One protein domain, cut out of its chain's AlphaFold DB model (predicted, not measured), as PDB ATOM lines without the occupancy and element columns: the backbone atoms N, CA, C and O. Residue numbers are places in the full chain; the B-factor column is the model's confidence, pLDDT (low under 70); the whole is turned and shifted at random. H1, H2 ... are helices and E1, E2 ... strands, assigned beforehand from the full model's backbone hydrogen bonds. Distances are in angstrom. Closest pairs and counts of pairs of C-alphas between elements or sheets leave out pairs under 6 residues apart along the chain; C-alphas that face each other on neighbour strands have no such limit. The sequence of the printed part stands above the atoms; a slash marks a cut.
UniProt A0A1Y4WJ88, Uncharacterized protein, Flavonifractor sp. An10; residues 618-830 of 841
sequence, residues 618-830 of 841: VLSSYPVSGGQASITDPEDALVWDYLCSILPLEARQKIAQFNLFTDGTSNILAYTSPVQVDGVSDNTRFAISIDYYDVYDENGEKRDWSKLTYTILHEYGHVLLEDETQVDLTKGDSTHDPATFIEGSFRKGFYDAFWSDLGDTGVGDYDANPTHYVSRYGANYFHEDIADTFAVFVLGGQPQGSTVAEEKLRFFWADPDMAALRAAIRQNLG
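This is residues 618 to 830 of the 841 residues of an uncharacterized protein of Flavonifractor sp. An10 (UniProt A0A1Y4WJ88). A strongly twisted sheet of four strands, with helices H1 and H3 over it, stands beside a group of mostly crossed helices, H4, H6, H7 and H8; H3 lies between the sheet and H6. H8 runs back to meet the end of H1, while the short H5 lies far from H1. The printed part has 213 residues with eight named helices and four named strands, in the order E1 H1 H2 E2 E3 E4 H3 H4 H5 H6 H7 H8; the class is mixed, helices and strands. The sheet is mixed, in the order E1 E2 E4 E3. The whole is compact, with a radius of gyration of the C-alphas of 17.2 A and spans of 48 by 39 by 32 A.

The sheet's edge strands are E1, residues 618 to 625, and E3, residues 670 to 677; its inner strands are E2, residues 655 to 662, and E4, residues 680 to 691, which bends by 99 degrees at residue 684. E1 and E2 are antiparallel, with N 622 and O 658 within hydrogen-bond range at 2.8 A. E2 and E4 are parallel, with N 659 and O 688 at 2.9 A. E3 and E4 form an antiparallel hairpin, with N 675 and O 685 at 2.8 A. H1, residues 634 to 646, and H3, residues 706 to 721, make two layers with the sheet, helices on one face of it. H3 runs along the strands over E4 and E3, at a height over the sheet of 9.3 A; its closest C-alphas to E3 are those of Glu 715 and Thr 672, 5.6 A apart. H1 runs across the strands at a height of 10.3 A. The hub is H6, residues 782 to 795, which touches H3 at a steep tilt of 54 degrees, opposite ways, closest at the C-alphas of Ala 787 and Gly 717, 4.4 A. H6 touches H7, residues 804 to 814, with its residues 789 to 793 alone, closest at the C-alphas of Phe 793 and Leu 809, 5.7 A. H8, residues 816 to 828, touches H6, closest at the C-alphas of Arg 822 and Val 794, 5.1 A, and touches H1 only at their ends, closest at Asn 828 and Ile 646, 5.7 A between C-alphas. H4, residues 746 to 754, only just touches H6 and H7, with 3 pairs of C-alphas within 8 A each. H2, residues 649 to 652, is near H3, and H5, residues 763 to 766, touches no helix. Every O i to N i+4 pair is within hydrogen-bond range in H3, H4, H6, H7 and H8, and 8 of 9 are in H1; H2 and H5 are too short for such a pair.

E1 begins at C-alpha 618, (160.478, -57.238, 88.477). From first to last C-alpha, E4 measures 24.2 A, H3 23.0 A, E3 21.3 A and H6 20.2 A. H3 begins at C-alpha 706, (163.702, -64.847, 109.798), and H8 ends at C-alpha 828, (175.520, -72.364, 106.822).

The C-alphas farthest apart are those of Thr 632 and Ala 768, 50.7 A. The printed part has no cut. The links E4 to H3, H3 to H4 and H5 to H6 are long. The mean pLDDT of the printed part is 88.2; residues 663 to 667, 684, 697 to 702 and 704 are under 70.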
ATOM      1  N   VAL A 618     159.043 -56.888  88.477       80.44
ATOM      2  CA  VAL A 618     160.478 -57.238  88.477       80.44
ATOM      3  C   VAL A 618     161.333 -55.969  88.374       80.44
ATOM      4  O   VAL A 618     161.318 -55.283  87.350       80.44
ATOM      5  N   LEU A 619     162.091 -55.687  89.433       84.50
ATOM      6  CA  LEU A 619     162.974 -54.532  89.582       84.50
ATOM      7  C   LEU A 619     164.313 -54.776  88.875       84.50
ATOM      8  O   LEU A 619     164.775 -53.945  88.089       84.50
ATOM      9  N   SER A 620     164.910 -55.948  89.109       90.31
ATOM     10  CA  SER A 620     166.186 -56.360  88.523       90.31
ATOM     11  C   SER A 620     166.248 -57.879  88.316       90.31
ATOM     12  O   SER A 620     165.453 -58.651  88.856       90.31
ATOM     13  N   SER A 621     167.158 -58.329  87.447       92.62
ATOM     14  CA  SER A 621     167.273 -59.740  87.077       92.62
ATOM     15  C   SER A 621     168.695 -60.100  86.656       92.62
ATOM     16  O   SER A 621     169.310 -59.421  85.828       92.62
ATOM     17  N   TYR A 622     169.202 -61.196  87.216       95.06
ATOM     18  CA  TYR A 622     170.594 -61.616  87.145       95.06
ATOM     19  C   TYR A 622     170.703 -63.093  86.738       95.06
ATOM     20  O   TYR A 622     170.113 -63.958  87.385       95.06
ATOM     21  N   PRO A 623     171.472 -63.434  85.688       94.56
ATOM     22  CA  PRO A 623     171.729 -64.827  85.347       94.56
ATOM     23  C   PRO A 623     172.662 -65.468  86.381       94.56
ATOM     24  O   PRO A 623     173.689 -64.887  86.748       94.56
ATOM     25  N   VAL A 624     172.338 -66.692  86.796       95.06
ATOM     26  CA  VAL A 624     173.154 -67.496  87.714       95.06
ATOM     27  C   VAL A 624     173.924 -68.544  86.909       95.06
ATOM     28  O   VAL A 624     173.380 -69.201  86.023       95.06
ATOM     29  N   SER A 625     175.221 -68.693  87.182       93.12
ATOM     30  CA  SER A 625     176.087 -69.663  86.504       93.12
ATOM     31  C   SER A 625     177.104 -70.244  87.478       93.12
ATOM     32  O   SER A 625     177.774 -69.506  88.199       93.12
ATOM     33  N   GLY A 626     177.195 -71.576  87.547       91.88
ATOM     34  CA  GLY A 626     178.019 -72.261  88.551       91.88
ATOM     35  C   GLY A 626     177.617 -71.934  89.997       91.88
ATOM     36  O   GLY A 626     178.481 -71.883  90.867       91.88
ATOM     37  N   GLY A 627     176.331 -71.646  90.237       91.88
ATOM     38  CA  GLY A 627     175.810 -71.221  91.540       91.88
ATOM     39  C   GLY A 627     176.202 -69.801  91.966       91.88
ATOM     40  O   GLY A 627     176.171 -69.508  93.161       91.88
ATOM     41  N   GLN A 628     176.597 -68.931  91.027       94.19
ATOM     42  CA  GLN A 628     177.021 -67.546  91.273       94.19
ATOM     43  C   GLN A 628     176.305 -66.552  90.344       94.19
ATOM     44  O   GLN A 628     176.214 -66.794  89.138       94.19
ATOM     45  N   ALA A 629     175.856 -65.419  90.890       94.81
ATOM     46  CA  ALA A 629     175.375 -64.258  90.143       94.81
ATOM     47  C   ALA A 629     176.458 -63.162  90.094       94.81
ATOM     48  O   ALA A 629     177.248 -63.008  91.024       94.81
ATOM     49  N   SER A 630     176.502 -62.382  89.010       93.38
ATOM     50  CA  SER A 630     177.415 -61.238  88.867       93.38
ATOM     51  C   SER A 630     176.640 -59.931  89.018       93.38
ATOM     52  O   SER A 630     176.245 -59.326  88.020       93.38
ATOM     53  N   ILE A 631     176.436 -59.503  90.261       94.62
ATOM     54  CA  ILE A 631     175.633 -58.327  90.615       94.62
ATOM     55  C   ILE A 631     176.555 -57.118  90.819       94.62
ATOM     56  O   ILE A 631     177.605 -57.225  91.449       94.62
ATOM     57  N   THR A 632     176.206 -55.979  90.216       92.06
ATOM     58  CA  THR A 632     176.993 -54.733  90.306       92.06
ATOM     59  C   THR A 632     176.403 -53.700  91.252       92.06
ATOM     60  O   THR A 632     177.120 -52.777  91.632       92.06
ATOM     61  N   ASP A 633     175.116 -53.821  91.571       92.00
ATOM     62  CA  ASP A 633     174.481 -52.984  92.579       92.00
ATOM     63  C   ASP A 633     174.793 -53.551  93.977       92.00
ATOM     64  O   ASP A 633     174.696 -54.768  94.159       92.00
ATOM     65  N   PRO A 634     175.260 -52.733  94.938       87.12
ATOM     66  CA  PRO A 634     175.625 -53.223  96.262       87.12
ATOM     67  C   PRO A 634     174.425 -53.672  97.104       87.12
ATOM     68  O   PRO A 634     174.627 -54.509  97.978       87.12
ATOM     69  N   GLU A 635     173.221 -53.147  96.871       84.25
ATOM     70  CA  GLU A 635     172.025 -53.509  97.641       84.25
ATOM     71  C   GLU A 635     171.468 -54.852  97.146       84.25
ATOM     72  O   GLU A 635     171.353 -55.802  97.925       84.25
ATOM     73  N   ASP A 636     171.293 -55.003  95.829       90.31
ATOM     74  CA  ASP A 636     170.911 -56.274  95.199       90.31
ATOM     75  C   ASP A 636     171.901 -57.412  95.529       90.31
ATOM     76  O   ASP A 636     171.520 -58.579  95.671       90.31
ATOM     77  N   ALA A 637     173.192 -57.080  95.665       90.25
ATOM     78  CA  ALA A 637     174.231 -58.037  96.031       90.25
ATOM     79  C   ALA A 637     174.074 -58.565  97.465       90.25
ATOM     80  O   ALA A 637     174.363 -59.737  97.691       90.25
ATOM     81  N   LEU A 638     173.580 -57.759  98.414       86.25
ATOM     82  CA  LEU A 638     173.347 -58.207  99.793       86.25
ATOM     83  C   LEU A 638     172.231 -59.257  99.872       86.25
ATOM     84  O   LEU A 638     172.366 -60.221 100.624       86.25
ATOM     85  N   VAL A 639     171.170 -59.123  99.067       88.75
ATOM     86  CA  VAL A 639     170.083 -60.118  99.013       88.75
ATOM     87  C   VAL A 639     170.577 -61.440  98.410       88.75
ATOM     88  O   VAL A 639     170.286 -62.520  98.931       88.75
ATOM     89  N   TRP A 640     171.393 -61.381  97.353       93.19
ATOM     90  CA  TRP A 640     172.022 -62.575  96.776       93.19
ATOM     91  C   TRP A 640     173.032 -63.236  97.723       93.19
ATOM     92  O   TRP A 640     173.040 -64.465  97.860       93.19
ATOM     93  N   ASP A 641     173.870 -62.443  98.394       89.31
ATOM     94  CA  ASP A 641     174.819 -62.932  99.395       89.31
ATOM     95  C   ASP A 641     174.082 -63.580 100.576       89.31
ATOM     96  O   ASP A 641     174.552 -64.591 101.105       89.31
ATOM     97  N   TYR A 642     172.891 -63.086 100.935       87.69
ATOM     98  CA  TYR A 642     172.044 -63.718 101.942       87.69
ATOM     99  C   TYR A 642     171.513 -65.084 101.500       87.69
ATOM    100  O   TYR A 642     171.725 -66.067 102.211       87.69
ATOM    101  N   LEU A 643     170.942 -65.201 100.297       92.25
ATOM    102  CA  LEU A 643     170.562 -66.502  99.727       92.25
ATOM    103  C   LEU A 643     171.766 -67.464  99.680       92.25
ATOM    104  O   LEU A 643     171.635 -68.650  99.990       92.25
ATOM    105  N   CYS A 644     172.963 -66.959  99.365       91.69
ATOM    106  CA  CYS A 644     174.211 -67.728  99.402       91.69
ATOM    107  C   CYS A 644     174.684 -68.109 100.814       91.69
ATOM    108  O   CYS A 644     175.443 -69.071 100.939       91.69
ATOM    109  N   SER A 645     174.261 -67.379 101.851       85.19
ATOM    110  CA  SER A 645     174.500 -67.710 103.263       85.19
ATOM    111  C   SER A 645     173.540 -68.775 103.804       85.19
ATOM    112  O   SER A 645     173.796 -69.341 104.859       85.19
ATOM    113  N   ILE A 646     172.480 -69.099 103.058       90.19
ATOM    114  CA  ILE A 646     171.557 -70.202 103.351       90.19
ATOM    115  C   ILE A 646     171.960 -71.427 102.516       90.19
ATOM    116  O   ILE A 646     172.310 -72.487 103.045       90.19
ATOM    117  N   LEU A 647     171.955 -71.287 101.188       94.00
ATOM    118  CA  LEU A 647     172.079 -72.407 100.257       94.00
ATOM    119  C   LEU A 647     173.552 -72.727  99.909       94.00
ATOM    120  O   LEU A 647     174.268 -71.864  99.381       94.00
ATOM    121  N   PRO A 648     174.019 -73.980 100.109       92.56
ATOM    122  CA  PRO A 648     175.370 -74.389  99.721       92.56
ATOM    123  C   PRO A 648     175.593 -74.256  98.205       92.56
ATOM    124  O   PRO A 648     174.651 -74.149  97.415       92.56
ATOM    125  N   LEU A 649     176.857 -74.240  97.773       92.00
ATOM    126  CA  LEU A 649     177.215 -74.006  96.366       92.00
ATOM    127  C   LEU A 649     176.610 -75.064  95.428       92.00
ATOM    128  O   LEU A 649     176.215 -74.759  94.306       92.00
ATOM    129  N   GLU A 650     176.524 -76.301  95.905       90.69
ATOM    130  CA  GLU A 650     175.935 -77.455  95.233       90.69
ATOM    131  C   GLU A 650     174.434 -77.247  94.980       90.69
ATOM    132  O   GLU A 650     173.975 -77.457  93.861       90.69
ATOM    133  N   ALA A 651     173.696 -76.747  95.976       92.06
ATOM    134  CA  ALA A 651     172.274 -76.420  95.858       92.06
ATOM    135  C   ALA A 651     172.035 -75.287  94.845       92.06
ATOM    136  O   ALA A 651     171.204 -75.397  93.942       92.06
ATOM    137  N   ARG A 652     172.837 -74.217  94.927       93.44
ATOM    138  CA  ARG A 652     172.722 -73.047  94.039       93.44
ATOM    139  C   ARG A 652     172.973 -73.346  92.561       93.44
ATOM    140  O   ARG A 652     172.606 -72.527  91.727       93.44
ATOM    141  N   GLN A 653     173.553 -74.494  92.203       90.94
ATOM    142  CA  GLN A 653     173.708 -74.893  90.797       90.94
ATOM    143  C   GLN A 653     172.379 -75.212  90.093       90.94
ATOM    144  O   GLN A 653     172.350 -75.170  88.865       90.94
ATOM    145  N   LYS A 654     171.291 -75.481  90.834       87.94
ATOM    146  CA  LYS A 654     169.937 -75.642  90.269       87.94
ATOM    147  C   LYS A 654     169.260 -74.309  89.911       87.94
ATOM    148  O   LYS A 654     168.335 -74.283  89.103       87.94
ATOM    149  N   ILE A 655     169.727 -73.199  90.487       92.88
ATOM    150  CA  ILE A 655     169.203 -71.857  90.216       92.88
ATOM    151  C   ILE A 655     169.856 -71.336  88.933       92.88
ATOM    152  O   ILE A 655     171.080 -71.242  88.841       92.88
ATOM    153  N   ALA A 656     169.042 -70.978  87.941       93.12
ATOM    154  CA  ALA A 656     169.500 -70.438  86.660       93.12
ATOM    155  C   ALA A 656     169.383 -68.906  86.573       93.12
ATOM    156  O   ALA A 656     170.052 -68.273  85.750       93.12
ATOM    157  N   GLN A 657     168.540 -68.302  87.413       94.50
ATOM    158  CA  GLN A 657     168.266 -66.868  87.421       94.50
ATOM    159  C   GLN A 657     167.885 -66.407  88.834       94.50
ATOM    160  O   GLN A 657     167.222 -67.129  89.574       94.50
ATOM    161  N   PHE A 658     168.319 -65.210  89.203       95.31
ATOM    162  CA  PHE A 658     167.947 -64.527  90.435       95.31
ATOM    163  C   PHE A 658     167.257 -63.218  90.062       95.31
ATOM    164  O   PHE A 658     167.786 -62.467  89.241       95.31
ATOM    165  N   ASN A 659     166.084 -62.950  90.627       93.25
ATOM    166  CA  ASN A 659     165.348 -61.710  90.402       93.25
ATOM    167  C   ASN A 659     165.110 -60.988  91.726       93.25
ATOM    168  O   ASN A 659     164.870 -61.630  92.749       93.25
ATOM    169  N   LEU A 660     165.062 -59.664  91.659       90.06
ATOM    170  CA  LEU A 660     164.377 -58.861  92.660       90.06
ATOM    171  C   LEU A 660     163.108 -58.315  92.032       90.06
ATOM    172  O   LEU A 660     163.117 -57.840  90.892       90.06
ATOM    173  N   PHE A 661     162.009 -58.410  92.760       86.31
ATOM    174  CA  PHE A 661     160.731 -57.848  92.357       86.31
ATOM    175  C   PHE A 661     160.142 -57.043  93.510       86.31
ATOM    176  O   PHE A 661     160.767 -56.903  94.558       86.31
ATOM    177  N   THR A 662     158.952 -56.494  93.296       75.44
ATOM    178  CA  THR A 662     158.055 -56.206  94.406       75.44
ATOM    179  C   THR A 662     156.589 -56.387  94.012       75.44
ATOM    180  O   THR A 662     156.232 -56.142  92.850       75.44
ATOM    181  N   ASP A 663     155.751 -56.843  94.939       66.50
ATOM    182  CA  ASP A 663     154.284 -56.714  94.897       66.50
ATOM    183  C   ASP A 663     153.756 -55.641  95.881       66.50
ATOM    184  O   ASP A 663     152.645 -55.112  95.723       66.50
ATOM    185  N   GLY A 664     154.615 -55.252  96.823       64.81
ATOM    186  CA  GLY A 664     154.457 -54.183  97.789       64.81
ATOM    187  C   GLY A 664     154.896 -54.654  99.174       64.81
ATOM    188  O   GLY A 664     155.984 -55.192  99.318       64.81
ATOM    189  N   THR A 665     154.030 -54.483 100.175       56.28
ATOM    190  CA  THR A 665     153.943 -55.423 101.305       56.28
ATOM    191  C   THR A 665     152.679 -56.264 101.147       56.28
ATOM    192  O   THR A 665     151.652 -56.028 101.792       56.28
ATOM    193  N   SER A 666     152.697 -57.208 100.206       56.34
ATOM    194  CA  SER A 666     151.760 -58.336 100.223       56.34
ATOM    195  C   SER A 666     152.464 -59.555 100.845       56.34
ATOM    196  O   SER A 666     153.485 -59.420 101.508       56.34
ATOM    197  N   ASN A 667     151.876 -60.746 100.768       58.69
ATOM    198  CA  ASN A 667     152.397 -61.927 101.464       58.69
ATOM    199  C   ASN A 667     153.466 -62.693 100.655       58.69
ATOM    200  O   ASN A 667     153.846 -63.794 101.057       58.69
ATOM    201  N   ILE A 668     153.926 -62.172  99.508       71.62
ATOM    202  CA  ILE A 668     154.838 -62.877  98.592       71.62
ATOM    203  C   ILE A 668     156.288 -62.423  98.819       71.62
ATOM    204  O   ILE A 668     156.908 -61.807  97.964       71.62
ATOM    205  N   LEU A 669     156.868 -62.828  99.951       80.00
ATOM    206  CA  LEU A 669     158.288 -62.607 100.284       80.00
ATOM    207  C   LEU A 669     159.262 -63.117  99.199       80.00
ATOM    208  O   LEU A 669     160.348 -62.565  98.996       80.00
ATOM    209  N   ALA A 670     158.897 -64.203  98.515       87.19
ATOM    210  CA  ALA A 670     159.615 -64.760  97.377       87.19
ATOM    211  C   ALA A 670     158.680 -65.624  96.513       87.19
ATOM    212  O   ALA A 670     157.605 -66.015  96.960       87.19
ATOM    213  N   TYR A 671     159.103 -65.931  95.285       88.56
ATOM    214  CA  TYR A 671     158.507 -66.979  94.448       88.56
ATOM    215  C   TYR A 671     159.541 -67.591  93.492       88.56
ATOM    216  O   TYR A 671     160.465 -66.912  93.016       88.56
ATOM    217  N   THR A 672     159.361 -68.857  93.126       90.50
ATOM    218  CA  THR A 672     160.076 -69.505  92.026       90.50
ATOM    219  C   THR A 672     159.257 -69.524  90.738       90.50
ATOM    220  O   THR A 672     158.027 -69.519  90.735       90.50
ATOM    221  N   SER A 673     159.942 -69.545  89.597       86.94
ATOM    222  CA  SER A 673     159.302 -69.797  88.307       86.94
ATOM    223  C   SER A 673     160.277 -70.412  87.300       86.94
ATOM    224  O   SER A 673     161.480 -70.144  87.358       86.94
ATOM    225  N   PRO A 674     159.798 -71.217  86.338       85.75
ATOM    226  CA  PRO A 674     160.608 -71.637  85.202       85.75
ATOM    227  C   PRO A 674     161.123 -70.458  84.365       85.75
ATOM    228  O   PRO A 674     160.378 -69.527  84.031       85.75
ATOM    229  N   VAL A 675     162.388 -70.531  83.951       84.75
ATOM    230  CA  VAL A 675     163.034 -69.508  83.119       84.75
ATOM    231  C   VAL A 675     162.360 -69.441  81.748       84.75
ATOM    232  O   VAL A 675     162.253 -70.436  81.036       84.75
ATOM    233  N   GLN A 676     161.958 -68.242  81.328       80.44
ATOM    234  CA  GLN A 676     161.381 -68.023  80.001       80.44
ATOM    235  C   GLN A 676     162.476 -67.780  78.952       80.44
ATOM    236  O   GLN A 676     163.326 -66.903  79.112       80.44
ATOM    237  N   VAL A 677     162.430 -68.515  77.837       76.00
ATOM    238  CA  VAL A 677     163.317 -68.342  76.674       76.00
ATOM    239  C   VAL A 677     162.471 -68.124  75.426       76.00
ATOM    240  O   VAL A 677     161.695 -68.991  75.041       76.00
ATOM    241  N   ASP A 678     162.601 -66.957  74.790       79.12
ATOM    242  CA  ASP A 678     161.858 -66.581  73.571       79.12
ATOM    243  C   ASP A 678     160.320 -66.764  73.667       79.12
ATOM    244  O   ASP A 678     159.637 -66.983  72.664       79.12
ATOM    245  N   GLY A 679     159.760 -66.650  74.881       73.50
ATOM    246  CA  GLY A 679     158.333 -66.859  75.164       73.50
ATOM    247  C   GLY A 679     157.921 -68.323  75.370       73.50
ATOM    248  O   GLY A 679     156.732 -68.629  75.324       73.50
ATOM    249  N   VAL A 680     158.889 -69.221  75.571       71.56
ATOM    250  CA  VAL A 680     158.691 -70.632  75.921       71.56
ATOM    251  C   VAL A 680     159.263 -70.891  77.315       71.56
ATOM    252  O   VAL A 680     160.379 -70.474  77.623       71.56
ATOM    253  N   SER A 681     158.502 -71.610  78.136       73.69
ATOM    254  CA  SER A 681     158.897 -72.001  79.489       73.69
ATOM    255  C   SER A 681     159.955 -73.107  79.455       73.69
ATOM    256  O   SER A 681     159.715 -74.168  78.875       73.69
ATOM    257  N   ASP A 682     161.118 -72.874  80.065       77.31
ATOM    258  CA  ASP A 682     162.176 -73.870  80.243       77.31
ATOM    259  C   ASP A 682     162.115 -74.458  81.657       77.31
ATOM    260  O   ASP A 682     162.784 -74.009  82.585       77.31
ATOM    261  N   ASN A 683     161.276 -75.476  81.815       70.25
ATOM    262  CA  ASN A 683     160.978 -76.097  83.105       70.25
ATOM    263  C   ASN A 683     162.100 -77.023  83.629       70.25
ATOM    264  O   ASN A 683     161.882 -77.729  84.606       70.25
ATOM    265  N   THR A 684     163.290 -77.034  83.011       69.88
ATOM    266  CA  THR A 684     164.504 -77.649  83.594       69.88
ATOM    267  C   THR A 684     165.451 -76.595  84.183       69.88
ATOM    268  O   THR A 684     166.606 -76.883  84.495       69.88
ATOM    269  N   ARG A 685     165.023 -75.326  84.258       82.31
ATOM    270  CA  ARG A 685     165.806 -74.211  84.801       82.31
ATOM    271  C   ARG A 685     164.888 -73.248  85.533       82.31
ATOM    272  O   ARG A 685     164.022 -72.635  84.920       82.31
ATOM    273  N   PHE A 686     165.121 -73.064  86.825       89.69
ATOM    274  CA  PHE A 686     164.273 -72.225  87.666       89.69
ATOM    275  C   PHE A 686     164.953 -70.905  88.032       89.69
ATOM    276  O   PHE A 686     166.178 -70.820  88.192       89.69
ATOM    277  N   ALA A 687     164.132 -69.869  88.158       91.81
ATOM    278  CA  ALA A 687     164.466 -68.605  88.781       91.81
ATOM    279  C   ALA A 687     164.011 -68.617  90.248       91.81
ATOM    280  O   ALA A 687     162.954 -69.167  90.547       91.81
ATOM    281  N   ILE A 688     164.761 -67.972  91.141       93.69
ATOM    282  CA  ILE A 688     164.244 -67.545  92.452       93.69
ATOM    283  C   ILE A 688     164.121 -66.024  92.422       93.69
ATOM    284  O   ILE A 688     165.057 -65.329  92.013       93.69
ATOM    285  N   SER A 689     162.960 -65.521  92.826       92.38
ATOM    286  CA  SER A 689     162.632 -64.098  92.878       92.38
ATOM    287  C   SER A 689     162.337 -63.724  94.326       92.38
ATOM    288  O   SER A 689     161.545 -64.412  94.955       92.38
ATOM    289  N   ILE A 690     162.962 -62.671  94.851       90.38
ATOM    290  CA  ILE A 690     162.748 -62.177  96.225       90.38
ATOM    291  C   ILE A 690     162.123 -60.778  96.153       90.38
ATOM    292  O   ILE A 690     162.531 -59.985  95.295       90.38
ATOM    293  N   ASP A 691     161.139 -60.479  97.007       84.69
ATOM    294  CA  ASP A 691     160.593 -59.119  97.112       84.69
ATOM    295  C   ASP A 691     161.619 -58.225  97.818       84.69
ATOM    296  O   ASP A 691     162.129 -58.561  98.884       84.69
ATOM    297  N   TYR A 692     161.977 -57.098  97.211       79.19
ATOM    298  CA  TYR A 692     162.952 -56.188  97.802       79.19
ATOM    299  C   TYR A 692     162.393 -55.424  99.015       79.19
ATOM    300  O   TYR A 692     163.135 -55.184  99.969       79.19
ATOM    301  N   TYR A 693     161.106 -55.058  99.011       72.75
ATOM    302  CA  TYR A 693     160.518 -54.156 100.014       72.75
ATOM    303  C   TYR A 693     159.940 -54.862 101.256       72.75
ATOM    304  O   TYR A 693     159.752 -54.228 102.303       72.75
ATOM    305  N   ASP A 694     159.783 -56.186 101.194       70.44
ATOM    306  CA  ASP A 694     159.622 -57.050 102.375       70.44
ATOM    307  C   ASP A 694     160.962 -57.370 103.069       70.44
ATOM    308  O   ASP A 694     160.995 -57.867 104.197       70.44
ATOM    309  N   VAL A 695     162.086 -57.069 102.416       71.88
ATOM    310  CA  VAL A 695     163.448 -57.401 102.871       71.88
ATOM    311  C   VAL A 695     164.185 -56.157 103.372       71.88
ATOM    312  O   VAL A 695     164.900 -56.220 104.381       71.88
ATOM    313  N   TYR A 696     163.947 -55.015 102.733       73.12
ATOM    314  CA  TYR A 696     164.381 -53.689 103.160       73.12
ATOM    315  C   TYR A 696     163.195 -52.729 103.208       73.12
ATOM    316  O   TYR A 696     162.296 -52.793 102.378       73.12
ATOM    317  N   ASP A 697     163.183 -51.808 104.165       66.25
ATOM    318  CA  ASP A 697     162.208 -50.723 104.162       66.25
ATOM    319  C   ASP A 697     162.529 -49.674 103.069       66.25
ATOM    320  O   ASP A 697     163.524 -49.750 102.344       66.25
ATOM    321  N   GLU A 698     161.686 -48.651 102.946       60.91
ATOM    322  CA  GLU A 698     161.867 -47.584 101.953       60.91
ATOM    323  C   GLU A 698     163.077 -46.659 102.199       60.91
ATOM    324  O   GLU A 698     163.418 -45.855 101.327       60.91
ATOM    325  N   ASN A 699     163.742 -46.790 103.350       64.38
ATOM    326  CA  ASN A 699     164.982 -46.101 103.702       64.38
ATOM    327  C   ASN A 699     166.232 -46.977 103.469       64.38
ATOM    328  O   ASN A 699     167.353 -46.488 103.636       64.38
ATOM    329  N   GLY A 700     166.058 -48.243 103.068       64.44
ATOM    330  CA  GLY A 700     167.131 -49.233 102.953       64.44
ATOM    331  C   GLY A 700     167.518 -49.877 104.290       64.44
ATOM    332  O   GLY A 700     168.571 -50.514 104.386       64.44
ATOM    333  N   GLU A 701     166.705 -49.714 105.337       69.69
ATOM    334  CA  GLU A 701     166.906 -50.388 106.617       69.69
ATOM    335  C   GLU A 701     166.412 -51.837 106.542       69.69
ATOM    336  O   GLU A 701     165.412 -52.166 105.905       69.69
ATOM    337  N   LYS A 702     167.172 -52.746 107.151       69.38
ATOM    338  CA  LYS A 702     166.961 -54.189 107.038       69.38
ATOM    339  C   LYS A 702     165.774 -54.628 107.908       69.38
ATOM    340  O   LYS A 702     165.834 -54.451 109.122       69.38
ATOM    341  N   ARG A 703     164.755 -55.258 107.312       71.69
ATOM    342  CA  ARG A 703     163.636 -55.884 108.047       71.69
ATOM    343  C   ARG A 703     164.050 -57.223 108.690       71.69
ATOM    344  O   ARG A 703     165.164 -57.714 108.482       71.69
ATOM    345  N   ASP A 704     163.150 -57.839 109.461       68.81
ATOM    346  CA  ASP A 704     163.331 -59.203 109.977       68.81
ATOM    347  C   ASP A 704     163.424 -60.224 108.827       68.81
ATOM    348  O   ASP A 704     162.463 -60.474 108.102       68.81
ATOM    349  N   TRP A 705     164.594 -60.845 108.671       73.62
ATOM    350  CA  TRP A 705     164.843 -61.856 107.638       73.62
ATOM    351  C   TRP A 705     164.549 -63.291 108.098       73.62
ATOM    352  O   TRP A 705     164.762 -64.227 107.328       73.62
ATOM    353  N   SER A 706     164.048 -63.505 109.321       70.81
ATOM    354  CA  SER A 706     163.702 -64.847 109.798       70.81
ATOM    355  C   SER A 706     162.641 -65.505 108.901       70.81
ATOM    356  O   SER A 706     162.828 -66.641 108.456       70.81
ATOM    357  N   LYS A 707     161.610 -64.738 108.513       75.44
ATOM    358  CA  LYS A 707     160.603 -65.123 107.508       75.44
ATOM    359  C   LYS A 707     161.221 -65.405 106.141       75.44
ATOM    360  O   LYS A 707     160.937 -66.440 105.549       75.44
ATOM    361  N   LEU A 708     162.123 -64.536 105.676       82.50
ATOM    362  CA  LEU A 708     162.799 -64.702 104.388       82.50
ATOM    363  C   LEU A 708     163.599 -66.015 104.319       82.50
ATOM    364  O   LEU A 708     163.590 -66.665 103.276       82.50
ATOM    365  N   THR A 709     164.245 -66.457 105.409       86.44
ATOM    366  CA  THR A 709     164.906 -67.778 105.447       86.44
ATOM    367  C   THR A 709     163.923 -68.906 105.153       86.44
ATOM    368  O   THR A 709     164.231 -69.775 104.338       86.44
ATOM    369  N   TYR A 710     162.749 -68.899 105.796       87.56
ATOM    370  CA  TYR A 710     161.719 -69.912 105.564       87.56
ATOM    371  C   TYR A 710     161.268 -69.903 104.104       87.56
ATOM    372  O   TYR A 710     161.301 -70.940 103.443       87.56
ATOM    373  N   THR A 711     160.928 -68.725 103.571       89.00
ATOM    374  CA  THR A 711     160.443 -68.593 102.193       89.00
ATOM    375  C   THR A 711     161.507 -69.003 101.172       89.00
ATOM    376  O   THR A 711     161.200 -69.752 100.254       89.00
ATOM    377  N   ILE A 712     162.782 -68.628 101.351       92.19
ATOM    378  CA  ILE A 712     163.877 -69.087 100.471       92.19
ATOM    379  C   ILE A 712     163.993 -70.618 100.472       92.19
ATOM    380  O   ILE A 712     164.292 -71.206  99.431       92.19
ATOM    381  N   LEU A 713     163.765 -71.277 101.612       94.44
ATOM    382  CA  LEU A 713     163.789 -72.738 101.700       94.44
ATOM    383  C   LEU A 713     162.555 -73.383 101.063       94.44
ATOM    384  O   LEU A 713     162.721 -74.395 100.386       94.44
ATOM    385  N   HIS A 714     161.370 -72.785 101.206       94.31
ATOM    386  CA  HIS A 714     160.148 -73.198 100.505       94.31
ATOM    387  C   HIS A 714     160.329 -73.115  98.982       94.31
ATOM    388  O   HIS A 714     160.232 -74.125  98.285       94.31
ATOM    389  N   GLU A 715     160.736 -71.952  98.466       94.31
ATOM    390  CA  GLU A 715     160.979 -71.748  97.032       94.31
ATOM    391  C   GLU A 715     162.088 -72.654  96.492       94.31
ATOM    392  O   GLU A 715     161.972 -73.226  95.406       94.31
ATOM    393  N   TYR A 716     163.163 -72.854  97.260       95.56
ATOM    394  CA  TYR A 716     164.190 -73.822  96.887       95.56
ATOM    395  C   TYR A 716     163.679 -75.274  96.939       95.56
ATOM    396  O   TYR A 716     164.152 -76.106  96.164       95.56
ATOM    397  N   GLY A 717     162.683 -75.579  97.774       95.31
ATOM    398  CA  GLY A 717     161.947 -76.843  97.767       95.31
ATOM    399  C   GLY A 717     161.333 -77.134  96.397       95.31
ATOM    400  O   GLY A 717     161.586 -78.201  95.837       95.31
ATOM    401  N   HIS A 718     160.639 -76.167  95.791       93.75
ATOM    402  CA  HIS A 718     160.146 -76.288  94.412       93.75
ATOM    403  C   HIS A 718     161.290 -76.474  93.397       93.75
ATOM    404  O   HIS A 718     161.262 -77.423  92.612       93.75
ATOM    405  N   VAL A 719     162.348 -75.651  93.454       92.19
ATOM    406  CA  VAL A 719     163.535 -75.782  92.573       92.19
ATOM    407  C   VAL A 719     164.192 -77.167  92.678       92.19
ATOM    408  O   VAL A 719     164.695 -77.712  91.694       92.19
ATOM    409  N   LEU A 720     164.211 -77.752  93.877       92.62
ATOM    410  CA  LEU A 720     164.763 -79.076  94.146       92.62
ATOM    411  C   LEU A 720     163.851 -80.203  93.646       92.62
ATOM    412  O   LEU A 720     164.369 -81.222  93.181       92.62
ATOM    413  N   LEU A 721     162.532 -80.030  93.778       93.25
ATOM    414  CA  LEU A 721     161.526 -81.087  93.665       93.25
ATOM    415  C   LEU A 721     160.699 -81.048  92.368       93.25
ATOM    416  O   LEU A 721     159.838 -81.913  92.193       93.25
ATOM    417  N   GLU A 722     160.950 -80.097  91.462       90.81
ATOM    418  CA  GLU A 722     160.259 -79.951  90.162       90.81
ATOM    419  C   GLU A 722     161.169 -80.029  88.932       90.81
ATOM    420  O   GLU A 722     160.695 -79.880  87.806       90.81
ATOM    421  N   ASP A 723     162.460 -80.303  89.128       86.88
ATOM    422  CA  ASP A 723     163.431 -80.417  88.040       86.88
ATOM    423  C   ASP A 723     163.295 -81.712  87.209       86.88
ATOM    424  O   ASP A 723     162.499 -82.617  87.495       86.88
ATOM    425  N   GLU A 724     164.130 -81.836  86.174       85.75
ATOM    426  CA  GLU A 724     164.146 -82.975  85.252       85.75
ATOM    427  C   GLU A 724     164.537 -84.322  85.890       85.75
ATOM    428  O   GLU A 724     164.452 -85.364  85.233       85.75
ATOM    429  N   THR A 725     164.976 -84.337  87.155       88.00
ATOM    430  CA  THR A 725     165.216 -85.573  87.921       88.00
ATOM    431  C   THR A 725     163.947 -86.082  88.604       88.00
ATOM    432  O   THR A 725     163.849 -87.274  88.904       88.00
ATOM    433  N   GLN A 726     162.962 -85.204  88.814       92.31
ATOM    434  CA  GLN A 726     161.683 -85.523  89.447       92.31
ATOM    435  C   GLN A 726     160.528 -85.626  88.442       92.31
ATOM    436  O   GLN A 726     159.606 -86.419  88.667       92.31
ATOM    437  N   VAL A 727     160.581 -84.861  87.346       90.44
ATOM    438  CA  VAL A 727     159.467 -84.632  86.412       90.44
ATOM    439  C   VAL A 727     159.867 -84.896  84.950       90.44
ATOM    440  O   VAL A 727     160.861 -84.383  84.447       90.44
ATOM    441  N   ASP A 728     159.036 -85.651  84.227       89.94
ATOM    442  CA  ASP A 728     159.114 -85.875  82.778       89.94
ATOM    443  C   ASP A 728     157.907 -85.245  82.060       89.94
ATOM    444  O   ASP A 728     156.870 -85.878  81.834       89.94
ATOM    445  N   LEU A 729     158.078 -83.990  81.642       85.81
ATOM    446  CA  LEU A 729     157.080 -83.208  80.901       85.81
ATOM    447  C   LEU A 729     156.809 -83.713  79.473       85.81
ATOM    448  O   LEU A 729     156.013 -83.120  78.751       85.81
ATOM    449  N   THR A 730     157.422 -84.815  79.023       86.25
ATOM    450  CA  THR A 730     156.974 -85.472  77.780       86.25
ATOM    451  C   THR A 730     155.702 -86.306  77.978       86.25
ATOM    452  O   THR A 730     155.146 -86.810  76.998       86.25
ATOM    453  N   LYS A 731     155.233 -86.449  79.230       86.44
ATOM    454  CA  LYS A 731     154.079 -87.274  79.624       86.44
ATOM    455  C   LYS A 731     152.834 -86.496  80.076       86.44
ATOM    456  O   LYS A 731     151.807 -87.135  80.283       86.44
ATOM    457  N   GLY A 732     152.908 -85.172  80.201       83.38
ATOM    458  CA  GLY A 732     151.831 -84.318  80.716       83.38
ATOM    459  C   GLY A 732     152.167 -82.831  80.579       83.38
ATOM    460  O   GLY A 732     153.272 -82.484  80.162       83.38
ATOM    461  N   ASP A 733     151.211 -81.960  80.901       76.56
ATOM    462  CA  ASP A 733     151.251 -80.542  80.502       76.56
ATOM    463  C   ASP A 733     151.865 -79.587  81.558       76.56
ATOM    464  O   ASP A 733     152.086 -78.410  81.261       76.56
ATOM    465  N   SER A 734     152.163 -80.052  82.780       84.06
ATOM    466  CA  SER A 734     152.785 -79.243  83.847       84.06
ATOM    467  C   SER A 734     153.598 -80.082  84.843       84.06
ATOM    468  O   SER A 734     153.456 -81.301  84.900       84.06
ATOM    469  N   THR A 735     154.417 -79.428  85.677       83.75
ATOM    470  CA  THR A 735     155.150 -80.057  86.798       83.75
ATOM    471  C   THR A 735     154.233 -80.517  87.938       83.75
ATOM    472  O   THR A 735     154.684 -81.196  88.863       83.75
ATOM    473  N   HIS A 736     152.945 -80.163  87.891       87.75
ATOM    474  CA  HIS A 736     151.945 -80.503  88.905       87.75
ATOM    475  C   HIS A 736     151.124 -81.750  88.527       87.75
ATOM    476  O   HIS A 736     150.480 -82.324  89.397       87.75
ATOM    477  N   ASP A 737     151.147 -82.181  87.259       89.31
ATOM    478  CA  ASP A 737     150.441 -83.376  86.777       89.31
ATOM    479  C   ASP A 737     151.139 -84.662  87.271       89.31
ATOM    480  O   ASP A 737     152.263 -84.939  86.830       89.31
ATOM    481  N   PRO A 738     150.499 -85.502  88.114       91.94
ATOM    482  CA  PRO A 738     151.106 -86.732  88.628       91.94
ATOM    483  C   PRO A 738     151.529 -87.740  87.547       91.94
ATOM    484  O   PRO A 738     152.379 -88.594  87.808       91.94
ATOM    485  N   ALA A 739     150.993 -87.651  86.322       91.75
ATOM    486  CA  ALA A 739     151.419 -88.486  85.194       91.75
ATOM    487  C   ALA A 739     152.844 -88.166  84.696       91.75
ATOM    488  O   ALA A 739     153.465 -88.999  84.024       91.75
ATOM    489  N   THR A 740     153.375 -86.987  85.032       91.50
ATOM    490  CA  THR A 740     154.747 -86.573  84.697       91.50
ATOM    491  C   THR A 740     155.782 -87.066  85.705       91.50
ATOM    492  O   THR A 740     156.965 -87.129  85.372       91.50
ATOM    493  N   PHE A 741     155.380 -87.442  86.923       95.00
ATOM    494  CA  PHE A 741     156.320 -87.747  88.003       95.00
ATOM    495  C   PHE A 741     157.126 -89.015  87.681       95.00
ATOM    496  O   PHE A 741     156.580 -90.063  87.322       95.00
ATOM    497  N   ILE A 742     158.451 -88.921  87.784       95.75
ATOM    498  CA  ILE A 742     159.366 -89.998  87.399       95.75
ATOM    499  C   ILE A 742     159.270 -91.154  88.404       95.75
ATOM    500  O   ILE A 742     159.446 -90.975  89.604       95.75
ATOM    501  N   GLU A 743     159.008 -92.364  87.910       96.31
ATOM    502  CA  GLU A 743     158.879 -93.560  88.748       96.31
ATOM    503  C   GLU A 743     160.165 -93.826  89.550       96.31
ATOM    504  O   GLU A 743     161.244 -93.989  88.975       96.31
ATOM    505  N   GLY A 744     160.040 -93.881  90.879       95.38
ATOM    506  CA  GLY A 744     161.169 -94.007  91.804       95.38
ATOM    507  C   GLY A 744     161.880 -92.693  92.161       95.38
ATOM    508  O   GLY A 744     162.892 -92.753  92.854       95.38
ATOM    509  N   SER A 745     161.383 -91.531  91.720       96.38
ATOM    510  CA  SER A 745     161.844 -90.226  92.216       96.38
ATOM    511  C   SER A 745     161.320 -89.938  93.628       96.38
ATOM    512  O   SER A 745     160.331 -90.532  94.075       96.38
ATOM    513  N   PHE A 746     161.958 -88.997  94.329       97.56
ATOM    514  CA  PHE A 746     161.527 -88.574  95.663       97.56
ATOM    515  C   PHE A 746     160.117 -87.961  95.611       97.56
ATOM    516  O   PHE A 746     159.248 -88.357  96.391       97.56
ATOM    517  N   ARG A 747     159.850 -87.084  94.627       96.19
ATOM    518  CA  ARG A 747     158.521 -86.486  94.377       96.19
ATOM    519  C   ARG A 747     157.442 -87.557  94.199       96.19
ATOM    520  O   ARG A 747     156.379 -87.455  94.805       96.19
ATOM    521  N   LYS A 748     157.716 -88.601  93.405       97.06
ATOM    522  CA  LYS A 748     156.772 -89.706  93.176       97.06
ATOM    523  C   LYS A 748     156.513 -90.506  94.453       97.06
ATOM    524  O   LYS A 748     155.360 -90.798  94.749       97.06
ATOM    525  N   GLY A 749     157.563 -90.819  95.214       97.94
ATOM    526  CA  GLY A 749     157.441 -91.540  96.482       97.94
ATOM    527  C   GLY A 749     156.624 -90.779  97.530       97.94
ATOM    528  O   GLY A 749     155.784 -91.382  98.193       97.94
ATOM    529  N   PHE A 750     156.816 -89.461  97.637       98.06
ATOM    530  CA  PHE A 750     156.036 -88.609  98.538       98.06
ATOM    531  C   PHE A 750     154.569 -88.495  98.086       98.06
ATOM    532  O   PHE A 750     153.661 -88.636  98.905       98.06
ATOM    533  N   TYR A 751     154.320 -88.322  96.780       97.62
ATOM    534  CA  TYR A 751     152.963 -88.320  96.222       97.62
ATOM    535  C   TYR A 751     152.217 -89.630  96.515       97.62
ATOM    536  O   TYR A 751     151.099 -89.602  97.024       97.62
ATOM    537  N   ASP A 752     152.845 -90.778  96.249       97.12
ATOM    538  CA  ASP A 752     152.240 -92.095  96.480       97.12
ATOM    539  C   ASP A 752     151.977 -92.383  97.966       97.12
ATOM    540  O   ASP A 752     151.051 -93.122  98.293       97.12
ATOM    541  N   ALA A 753     152.797 -91.833  98.866       97.25
ATOM    542  CA  ALA A 753     152.652 -92.036 100.304       97.25
ATOM    543  C   ALA A 753     151.551 -91.164 100.933       97.25
ATOM    544  O   ALA A 753     150.896 -91.620 101.870       97.25
ATOM    545  N   PHE A 754     151.360 -89.930 100.445       97.19
ATOM    546  CA  PHE A 754     150.581 -88.909 101.163       97.19
ATOM    547  C   PHE A 754     149.500 -88.189 100.339       97.19
ATOM    548  O   PHE A 754     148.653 -87.526 100.931       97.19
ATOM    549  N   TRP A 755     149.506 -88.294  99.004       96.38
ATOM    550  CA  TRP A 755     148.624 -87.510  98.120       96.38
ATOM    551  C   TRP A 755     147.885 -88.307  97.041       96.38
ATOM    552  O   TRP A 755     146.971 -87.765  96.430       96.38
ATOM    553  N   SER A 756     148.203 -89.582  96.800       93.62
ATOM    554  CA  SER A 756     147.610 -90.338  95.683       93.62
ATOM    555  C   SER A 756     146.095 -90.561  95.766       93.62
ATOM    556  O   SER A 756     145.473 -90.824  94.737       93.62
ATOM    557  N   ASP A 757     145.516 -90.470  96.967       92.06
ATOM    558  CA  ASP A 757     144.067 -90.534  97.215       92.06
ATOM    559  C   ASP A 757     143.408 -89.136  97.329       92.06
ATOM    560  O   ASP A 757     142.188 -89.039  97.486       92.06
ATOM    561  N   LEU A 758     144.194 -88.056  97.238       88.50
ATOM    562  CA  LEU A 758     143.725 -86.668  97.243       88.50
ATOM    563  C   LEU A 758     143.482 -86.165  95.808       88.50
ATOM    564  O   LEU A 758     143.969 -86.727  94.828       88.50
ATOM    565  N   GLY A 759     142.667 -85.115  95.680       86.44
ATOM    566  CA  GLY A 759     142.434 -84.434  94.403       86.44
ATOM    567  C   GLY A 759     143.491 -83.367  94.113       86.44
ATOM    568  O   GLY A 759     144.553 -83.342  94.726       86.44
ATOM    569  N   ASP A 760     143.152 -82.419  93.236       85.94
ATOM    570  CA  ASP A 760     144.032 -81.287  92.897       85.94
ATOM    571  C   ASP A 760     144.398 -80.413  94.120       85.94
ATOM    572  O   ASP A 760     145.391 -79.693  94.090       85.94
ATOM    573  N   THR A 761     143.605 -80.472  95.197       93.19
ATOM    574  CA  THR A 761     143.779 -79.701  96.437       93.19
ATOM    575  C   THR A 761     143.515 -80.557  97.678       93.19
ATOM    576  O   THR A 761     142.657 -81.444  97.660       93.19
ATOM    577  N   GLY A 762     144.238 -80.267  98.763       93.19
ATOM    578  CA  GLY A 762     144.114 -80.916 100.069       93.19
ATOM    579  C   GLY A 762     143.203 -80.179 101.058       93.19
ATOM    580  O   GLY A 762     142.963 -80.694 102.143       93.19
ATOM    581  N   VAL A 763     142.653 -79.005 100.714       93.06
ATOM    582  CA  VAL A 763     141.905 -78.143 101.660       93.06
ATOM    583  C   VAL A 763     140.769 -78.887 102.376       93.06
ATOM    584  O   VAL A 763     140.642 -78.782 103.590       93.06
ATOM    585  N   GLY A 764     139.992 -79.703 101.660       93.12
ATOM    586  CA  GLY A 764     138.904 -80.479 102.271       93.12
ATOM    587  C   GLY A 764     139.363 -81.643 103.162       93.12
ATOM    588  O   GLY A 764     138.577 -82.109 103.986       93.12
ATOM    589  N   ASP A 765     140.605 -82.113 103.011       95.38
ATOM    590  CA  ASP A 765     141.229 -83.051 103.952       95.38
ATOM    591  C   ASP A 765     141.814 -82.299 105.153       95.38
ATOM    592  O   ASP A 765     141.590 -82.723 106.280       95.38
ATOM    593  N   TYR A 766     142.443 -81.136 104.951       94.62
ATOM    594  CA  TYR A 766     142.885 -80.257 106.040       94.62
ATOM    595  C   TYR A 766     141.734 -79.865 106.978       94.62
ATOM    596  O   TYR A 766     141.879 -79.966 108.194       94.62
ATOM    597  N   ASP A 767     140.579 -79.472 106.432       90.12
ATOM    598  CA  ASP A 767     139.406 -79.073 107.225       90.12
ATOM    599  C   ASP A 767     138.887 -80.217 108.127       90.12
ATOM    600  O   ASP A 767     138.213 -79.971 109.129       90.12
ATOM    601  N   ALA A 768     139.202 -81.474 107.787       92.12
ATOM    602  CA  ALA A 768     138.875 -82.661 108.575       92.12
ATOM    603  C   ALA A 768     140.041 -83.156 109.456       92.12
ATOM    604  O   ALA A 768     139.809 -83.653 110.559       92.12
ATOM    605  N   ASN A 769     141.276 -83.036 108.966       94.44
ATOM    606  CA  ASN A 769     142.500 -83.650 109.480       94.44
ATOM    607  C   ASN A 769     143.695 -82.671 109.356       94.44
ATOM    608  O   ASN A 769     144.644 -82.932 108.614       94.44
ATOM    609  N   PRO A 770     143.713 -81.535 110.079       92.81
ATOM    610  CA  PRO A 770     144.731 -80.498 109.870       92.81
ATOM    611  C   PRO A 770     146.161 -80.991 110.145       92.81
ATOM    612  O   PRO A 770     147.106 -80.559 109.494       92.81
ATOM    613  N   THR A 771     146.321 -81.978 111.033       94.38
ATOM    614  CA  THR A 771     147.601 -82.632 111.358       94.38
ATOM    615  C   THR A 771     148.143 -83.558 110.257       94.38
ATOM    616  O   THR A 771     149.161 -84.230 110.446       94.38
ATOM    617  N   HIS A 772     147.496 -83.604 109.089       96.44
ATOM    618  CA  HIS A 772     148.082 -84.161 107.872       96.44
ATOM    619  C   HIS A 772     149.100 -83.226 107.210       96.44
ATOM    620  O   HIS A 772     149.919 -83.698 106.423       96.44
ATOM    621  N   TYR A 773     149.090 -81.932 107.528       96.75
ATOM    622  CA  TYR A 773     149.907 -80.911 106.872       96.75
ATOM    623  C   TYR A 773     150.831 -80.238 107.886       96.75
ATOM    624  O   TYR A 773     150.471 -80.092 109.054       96.75
ATOM    625  N   VAL A 774     152.033 -79.843 107.455       94.56
ATOM    626  CA  VAL A 774     152.972 -79.144 108.350       94.56
ATOM    627  C   VAL A 774     152.524 -77.710 108.644       94.56
ATOM    628  O   VAL A 774     152.835 -77.213 109.721       94.56
ATOM    629  N   SER A 775     151.747 -77.093 107.746       92.06
ATOM    630  CA  SER A 775     151.050 -75.812 107.925       92.06
ATOM    631  C   SER A 775     149.691 -75.817 107.195       92.06
ATOM    632  O   SER A 775     149.399 -76.707 106.390       92.06
ATOM    633  N   ARG A 776     148.854 -74.789 107.413       89.75
ATOM    634  CA  ARG A 776     147.635 -74.567 106.604       89.75
ATOM    635  C   ARG A 776     147.953 -74.310 105.130       89.75
ATOM    636  O   ARG A 776     147.120 -74.618 104.277       89.75
ATOM    637  N   TYR A 777     149.097 -73.707 104.822       88.44
ATOM    638  CA  TYR A 777     149.428 -73.266 103.470       88.44
ATOM    639  C   TYR A 777     149.686 -74.458 102.535       88.44
ATOM    640  O   TYR A 777     149.074 -74.529 101.466       88.44
ATOM    641  N   GLY A 778     150.454 -75.458 102.988       91.00
ATOM    642  CA  GLY A 778     150.720 -76.684 102.225       91.00
ATOM    643  C   GLY A 778     149.453 -77.419 101.756       91.00
ATOM    644  O   GLY A 778     149.417 -77.961 100.654       91.00
ATOM    645  N   ALA A 779     148.355 -77.363 102.519       93.81
ATOM    646  CA  ALA A 779     147.086 -77.994 102.139       93.81
ATOM    647  C   ALA A 779     146.462 -77.466 100.832       93.81
ATOM    648  O   ALA A 779     145.578 -78.118 100.269       93.81
ATOM    649  N   ASN A 780     146.894 -76.305 100.330       90.56
ATOM    650  CA  ASN A 780     146.359 -75.737  99.096       90.56
ATOM    651  C   ASN A 780     146.607 -76.661  97.891       90.56
ATOM    652  O   ASN A 780     145.645 -76.986  97.192       90.56
ATOM    653  N   TYR A 781     147.839 -77.144  97.691       94.62
ATOM    654  CA  TYR A 781     148.223 -77.996  96.558       94.62
ATOM    655  C   TYR A 781     149.406 -78.917  96.899       94.62
ATOM    656  O   TYR A 781     150.246 -78.580  97.727       94.62
ATOM    657  N   PHE A 782     149.536 -80.036  96.178       95.69
ATOM    658  CA  PHE A 782     150.633 -81.002  96.351       95.69
ATOM    659  C   PHE A 782     152.044 -80.386  96.309       95.69
ATOM    660  O   PHE A 782     152.908 -80.769  97.096       95.69
ATOM    661  N   HIS A 783     152.281 -79.452  95.380       93.00
ATOM    662  CA  HIS A 783     153.586 -78.807  95.221       93.00
ATOM    663  C   HIS A 783     153.926 -77.916  96.421       93.00
ATOM    664  O   HIS A 783     155.069 -77.934  96.868       93.00
ATOM    665  N   GLU A 784     152.935 -77.219  96.981       94.62
ATOM    666  CA  GLU A 784     153.110 -76.422  98.196       94.62
ATOM    667  C   GLU A 784     153.398 -77.323  99.404       94.62
ATOM    668  O   GLU A 784     154.378 -77.099 100.097       94.62
ATOM    669  N   ASP A 785     152.626 -78.394  99.639       97.19
ATOM    670  CA  ASP A 785     152.838 -79.293 100.790       97.19
ATOM    671  C   ASP A 785     154.229 -79.942 100.815       97.19
ATOM    672  O   ASP A 785     154.830 -80.060 101.884       97.19
ATOM    673  N   ILE A 786     154.761 -80.365  99.663       97.62
ATOM    674  CA  ILE A 786     156.087 -80.996  99.613       97.62
ATOM    675  C   ILE A 786     157.229 -79.973  99.776       97.62
ATOM    676  O   ILE A 786     158.249 -80.303 100.385       97.62
ATOM    677  N   ALA A 787     157.053 -78.736  99.297       96.69
ATOM    678  CA  ALA A 787     157.999 -77.632  99.489       96.69
ATOM    679  C   ALA A 787     157.986 -77.097 100.936       96.69
ATOM    680  O   ALA A 787     159.042 -76.946 101.553       96.69
ATOM    681  N   ASP A 788     156.796 -76.940 101.512       95.50
ATOM    682  CA  ASP A 788     156.553 -76.513 102.894       95.50
ATOM    683  C   ASP A 788     157.102 -77.566 103.875       95.50
ATOM    684  O   ASP A 788     157.868 -77.260 104.790       95.50
ATOM    685  N   THR A 789     156.849 -78.856 103.605       97.75
ATOM    686  CA  THR A 789     157.466 -79.968 104.352       97.75
ATOM    687  C   THR A 789     158.994 -79.931 104.264       97.75
ATOM    688  O   THR A 789     159.653 -80.198 105.269       97.75
ATOM    689  N   PHE A 790     159.580 -79.593 103.109       97.94
ATOM    690  CA  PHE A 790     161.034 -79.455 102.975       97.94
ATOM    691  C   PHE A 790     161.581 -78.299 103.831       97.94
ATOM    692  O   PHE A 790     162.569 -78.500 104.543       97.94
ATOM    693  N   ALA A 791     160.934 -77.128 103.833       95.31
ATOM    694  CA  ALA A 791     161.335 -75.992 104.668       95.31
ATOM    695  C   ALA A 791     161.296 -76.346 106.168       95.31
ATOM    696  O   ALA A 791     162.302 -76.191 106.872       95.31
ATOM    697  N   VAL A 792     160.188 -76.932 106.639       94.31
ATOM    698  CA  VAL A 792     160.030 -77.394 108.031       94.31
ATOM    699  C   VAL A 792     161.021 -78.512 108.378       94.31
ATOM    700  O   VAL A 792     161.573 -78.521 109.476       94.31
ATOM    701  N   PHE A 793     161.322 -79.430 107.456       95.81
ATOM    702  CA  PHE A 793     162.353 -80.460 107.640       95.81
ATOM    703  C   PHE A 793     163.753 -79.857 107.815       95.81
ATOM    704  O   PHE A 793     164.516 -80.305 108.679       95.81
ATOM    705  N   VAL A 794     164.101 -78.840 107.020       93.75
ATOM    706  CA  VAL A 794     165.401 -78.168 107.101       93.75
ATOM    707  C   VAL A 794     165.534 -77.349 108.385       93.75
ATOM    708  O   VAL A 794     166.591 -77.375 109.015       93.75
ATOM    709  N   LEU A 795     164.493 -76.643 108.818       89.38
ATOM    710  CA  LEU A 795     164.561 -75.753 109.983       89.38
ATOM    711  C   LEU A 795     164.282 -76.477 111.312       89.38
ATOM    712  O   LEU A 795     164.912 -76.170 112.328       89.38
ATOM    713  N   GLY A 796     163.407 -77.479 111.304       86.75
ATOM    714  CA  GLY A 796     162.969 -78.219 112.483       86.75
ATOM    715  C   GLY A 796     163.919 -79.325 112.954       86.75
ATOM    716  O   GLY A 796     164.877 -79.729 112.285       86.75
ATOM    717  N   GLY A 797     163.631 -79.838 114.152       83.56
ATOM    718  CA  GLY A 797     164.226 -81.064 114.692       83.56
ATOM    719  C   GLY A 797     163.611 -82.332 114.083       83.56
ATOM    720  O   GLY A 797     162.680 -82.274 113.283       83.56
ATOM    721  N   GLN A 798     164.119 -83.505 114.468       87.00
ATOM    722  CA  GLN A 798     163.485 -84.767 114.080       87.00
ATOM    723  C   GLN A 798     162.224 -85.004 114.935       87.00
ATOM    724  O   GLN A 798     162.351 -85.086 116.161       87.00
ATOM    725  N   PRO A 799     161.025 -85.138 114.337       89.12
ATOM    726  CA  PRO A 799     159.778 -85.198 115.096       89.12
ATOM    727  C   PRO A 799     159.604 -86.529 115.833       89.12
ATOM    728  O   PRO A 799     159.912 -87.603 115.299       89.12
ATOM    729  N   GLN A 800     159.064 -86.446 117.050       82.56
ATOM    730  CA  GLN A 800     158.887 -87.581 117.963       82.56
ATOM    731  C   GLN A 800     157.452 -88.137 117.992       82.56
ATOM    732  O   GLN A 800     157.261 -89.275 118.422       82.56
ATOM    733  N   GLY A 801     156.450 -87.372 117.546       85.44
ATOM    734  CA  GLY A 801     155.049 -87.787 117.507       85.44
ATOM    735  C   GLY A 801     154.710 -88.679 116.311       85.44
ATOM    736  O   GLY A 801     155.575 -89.291 115.681       85.44
ATOM    737  N   SER A 802     153.420 -88.812 116.010       90.19
ATOM    738  CA  SER A 802     152.885 -89.796 115.048       90.19
ATOM    739  C   SER A 802     151.769 -89.251 114.150       90.19
ATOM    740  O   SER A 802     150.987 -90.021 113.601       90.19
ATOM    741  N   THR A 803     151.688 -87.929 113.994       94.62
ATOM    742  CA  THR A 803     150.815 -87.306 112.990       94.62
ATOM    743  C   THR A 803     151.341 -87.561 111.573       94.62
ATOM    744  O   THR A 803     152.528 -87.840 111.379       94.62
ATOM    745  N   VAL A 804     150.477 -87.434 110.562       96.81
ATOM    746  CA  VAL A 804     150.879 -87.594 109.154       96.81
ATOM    747  C   VAL A 804     151.834 -86.473 108.718       96.81
ATOM    748  O   VAL A 804     152.771 -86.745 107.973       96.81
ATOM    749  N   ALA A 805     151.705 -85.254 109.257       96.38
ATOM    750  CA  ALA A 805     152.702 -84.192 109.088       96.38
ATOM    751  C   ALA A 805     154.103 -84.621 109.582       96.38
ATOM    752  O   ALA A 805     155.108 -84.444 108.894       96.38
ATOM    753  N   GLU A 806     154.187 -85.275 110.741       95.50
ATOM    754  CA  GLU A 806     155.450 -85.802 111.266       95.50
ATOM    755  C   GLU A 806     155.957 -87.037 110.497       95.50
ATOM    756  O   GLU A 806     157.165 -87.282 110.446       95.50
ATOM    757  N   GLU A 807     155.069 -87.819 109.875       97.62
ATOM    758  CA  GLU A 807     155.447 -88.889 108.941       97.62
ATOM    759  C   GLU A 807     156.023 -88.337 107.631       97.62
ATOM    760  O   GLU A 807     157.058 -88.836 107.184       97.62
ATOM    761  N   LYS A 808     155.441 -87.265 107.076       97.81
ATOM    762  CA  LYS A 808     155.995 -86.505 105.943       97.81
ATOM    763  C   LYS A 808     157.393 -85.975 106.263       97.81
ATOM    764  O   LYS A 808     158.328 -86.207 105.501       97.81
ATOM    765  N   LEU A 809     157.586 -85.363 107.432       97.44
ATOM    766  CA  LEU A 809     158.913 -84.936 107.892       97.44
ATOM    767  C   LEU A 809     159.885 -86.124 108.025       97.44
ATOM    768  O   LEU A 809     161.024 -86.052 107.564       97.44
ATOM    769  N   ARG A 810     159.451 -87.255 108.603       96.62
ATOM    770  CA  ARG A 810     160.275 -88.477 108.685       96.62
ATOM    771  C   ARG A 810     160.623 -89.080 107.323       96.62
ATOM    772  O   ARG A 810     161.674 -89.707 107.222       96.62
ATOM    773  N   PHE A 811     159.794 -88.885 106.300       97.81
ATOM    774  CA  PHE A 811     160.089 -89.304 104.928       97.81
ATOM    775  C   PHE A 811     161.336 -88.583 104.391       97.81
ATOM    776  O   PHE A 811     162.240 -89.242 103.883       97.81
ATOM    777  N   PHE A 812     161.452 -87.266 104.607       98.12
ATOM    778  CA  PHE A 812     162.675 -86.513 104.294       98.12
ATOM    779  C   PHE A 812     163.881 -86.964 105.138       98.12
ATOM    780  O   PHE A 812     164.966 -87.154 104.596       98.12
ATOM    781  N   TRP A 813     163.704 -87.212 106.444       95.06
ATOM    782  CA  TRP A 813     164.777 -87.734 107.312       95.06
ATOM    783  C   TRP A 813     165.287 -89.131 106.923       95.06
ATOM    784  O   TRP A 813     166.399 -89.498 107.305       95.06
ATOM    785  N   ALA A 814     164.485 -89.931 106.217       96.31
ATOM    786  CA  ALA A 814     164.865 -91.268 105.767       96.31
ATOM    787  C   ALA A 814     165.706 -91.259 104.477       96.31
ATOM    788  O   ALA A 814     166.349 -92.268 104.172       96.31
ATOM    789  N   ASP A 815     165.716 -90.148 103.736       96.94
ATOM    790  CA  ASP A 815     166.496 -89.991 102.512       96.94
ATOM    791  C   ASP A 815     167.893 -89.404 102.813       96.94
ATOM    792  O   ASP A 815     168.006 -88.348 103.445       96.94
ATOM    793  N   PRO A 816     168.985 -90.075 102.397       94.56
ATOM    794  CA  PRO A 816     170.340 -89.660 102.751       94.56
ATOM    795  C   PRO A 816     170.795 -88.385 102.029       94.56
ATOM    796  O   PRO A 816     171.605 -87.646 102.589       94.56
ATOM    797  N   ASP A 817     170.286 -88.111 100.824       93.56
ATOM    798  CA  ASP A 817     170.665 -86.928 100.050       93.56
ATOM    799  C   ASP A 817     169.938 -85.691 100.608       93.56
ATOM    800  O   ASP A 817     170.559 -84.640 100.793       93.56
ATOM    801  N   MET A 818     168.665 -85.837 100.999       96.00
ATOM    802  CA  MET A 818     167.917 -84.809 101.737       96.00
ATOM    803  C   MET A 818     168.533 -84.524 103.112       96.00
ATOM    804  O   MET A 818     168.705 -83.360 103.478       96.00
ATOM    805  N   ALA A 819     168.919 -85.560 103.865       92.88
ATOM    806  CA  ALA A 819     169.583 -85.399 105.159       92.88
ATOM    807  C   ALA A 819     170.946 -84.690 105.038       92.88
ATOM    808  O   ALA A 819     171.250 -83.806 105.843       92.88
ATOM    809  N   ALA A 820     171.742 -85.016 104.014       91.56
ATOM    810  CA  ALA A 820     173.018 -84.351 103.744       91.56
ATOM    811  C   ALA A 820     172.833 -82.880 103.327       91.56
ATOM    812  O   ALA A 820     173.541 -82.001 103.825       91.56
ATOM    813  N   LEU A 821     171.853 -82.591 102.463       94.12
ATOM    814  CA  LEU A 821     171.495 -81.229 102.065       94.12
ATOM    815  C   LEU A 821     171.022 -80.395 103.265       94.12
ATOM    816  O   LEU A 821     171.501 -79.277 103.457       94.12
ATOM    817  N   ARG A 822     170.140 -80.953 104.105       92.94
ATOM    818  CA  ARG A 822     169.702 -80.338 105.364       92.94
ATOM    819  C   ARG A 822     170.892 -80.002 106.255       92.94
ATOM    820  O   ARG A 822     170.982 -78.872 106.724       92.94
ATOM    821  N   ALA A 823     171.806 -80.948 106.478       87.25
ATOM    822  CA  ALA A 823     172.986 -80.723 107.310       87.25
ATOM    823  C   ALA A 823     173.872 -79.587 106.761       87.25
ATOM    824  O   ALA A 823     174.324 -78.744 107.530       87.25
ATOM    825  N   ALA A 824     174.060 -79.511 105.439       88.31
ATOM    826  CA  ALA A 824     174.831 -78.444 104.798       88.31
ATOM    827  C   ALA A 824     174.154 -77.061 104.896       88.31
ATOM    828  O   ALA A 824     174.821 -76.076 105.205       88.31
ATOM    829  N   ILE A 825     172.835 -76.973 104.680       90.75
ATOM    830  CA  ILE A 825     172.081 -75.717 104.846       90.75
ATOM    831  C   ILE A 825     172.125 -75.262 106.307       90.75
ATOM    832  O   ILE A 825     172.472 -74.119 106.599       90.75
ATOM    833  N   ARG A 826     171.830 -76.166 107.243       85.62
ATOM    834  CA  ARG A 826     171.843 -75.864 108.677       85.62
ATOM    835  C   ARG A 826     173.233 -75.532 109.195       85.62
ATOM    836  O   ARG A 826     173.333 -74.728 110.110       85.62
ATOM    837  N   GLN A 827     174.295 -76.074 108.601       79.88
ATOM    838  CA  GLN A 827     175.662 -75.632 108.865       79.88
ATOM    839  C   GLN A 827     175.886 -74.175 108.437       79.88
ATOM    840  O   GLN A 827     176.522 -73.430 109.181       79.88
ATOM    841  N   ASN A 828     175.384 -73.755 107.270       81.94
ATOM    842  CA  ASN A 828     175.520 -72.364 106.822       81.94
ATOM    843  C   ASN A 828     174.719 -71.404 107.720       81.94
ATOM    844  O   ASN A 828     175.238 -70.364 108.118       81.94
ATOM    845  N   LEU A 829     173.506 -71.809 108.115       77.75
ATOM    846  CA  LEU A 829     172.664 -71.122 109.104       77.75
ATOM    847  C   LEU A 829     173.194 -71.231 110.552       77.75
ATOM    848  O   LEU A 829     172.599 -70.658 111.457       77.75
ATOM    849  N   GLY A 830     174.249 -72.020 110.797       71.12
ATOM    850  CA  GLY A 830     174.790 -72.341 112.125       71.12
ATOM    851  C   GLY A 830     173.829 -73.050 113.096       71.12
ATOM    852  O   GLY A 830     174.098 -73.082 114.295       71.12
TER     853      GLY A 830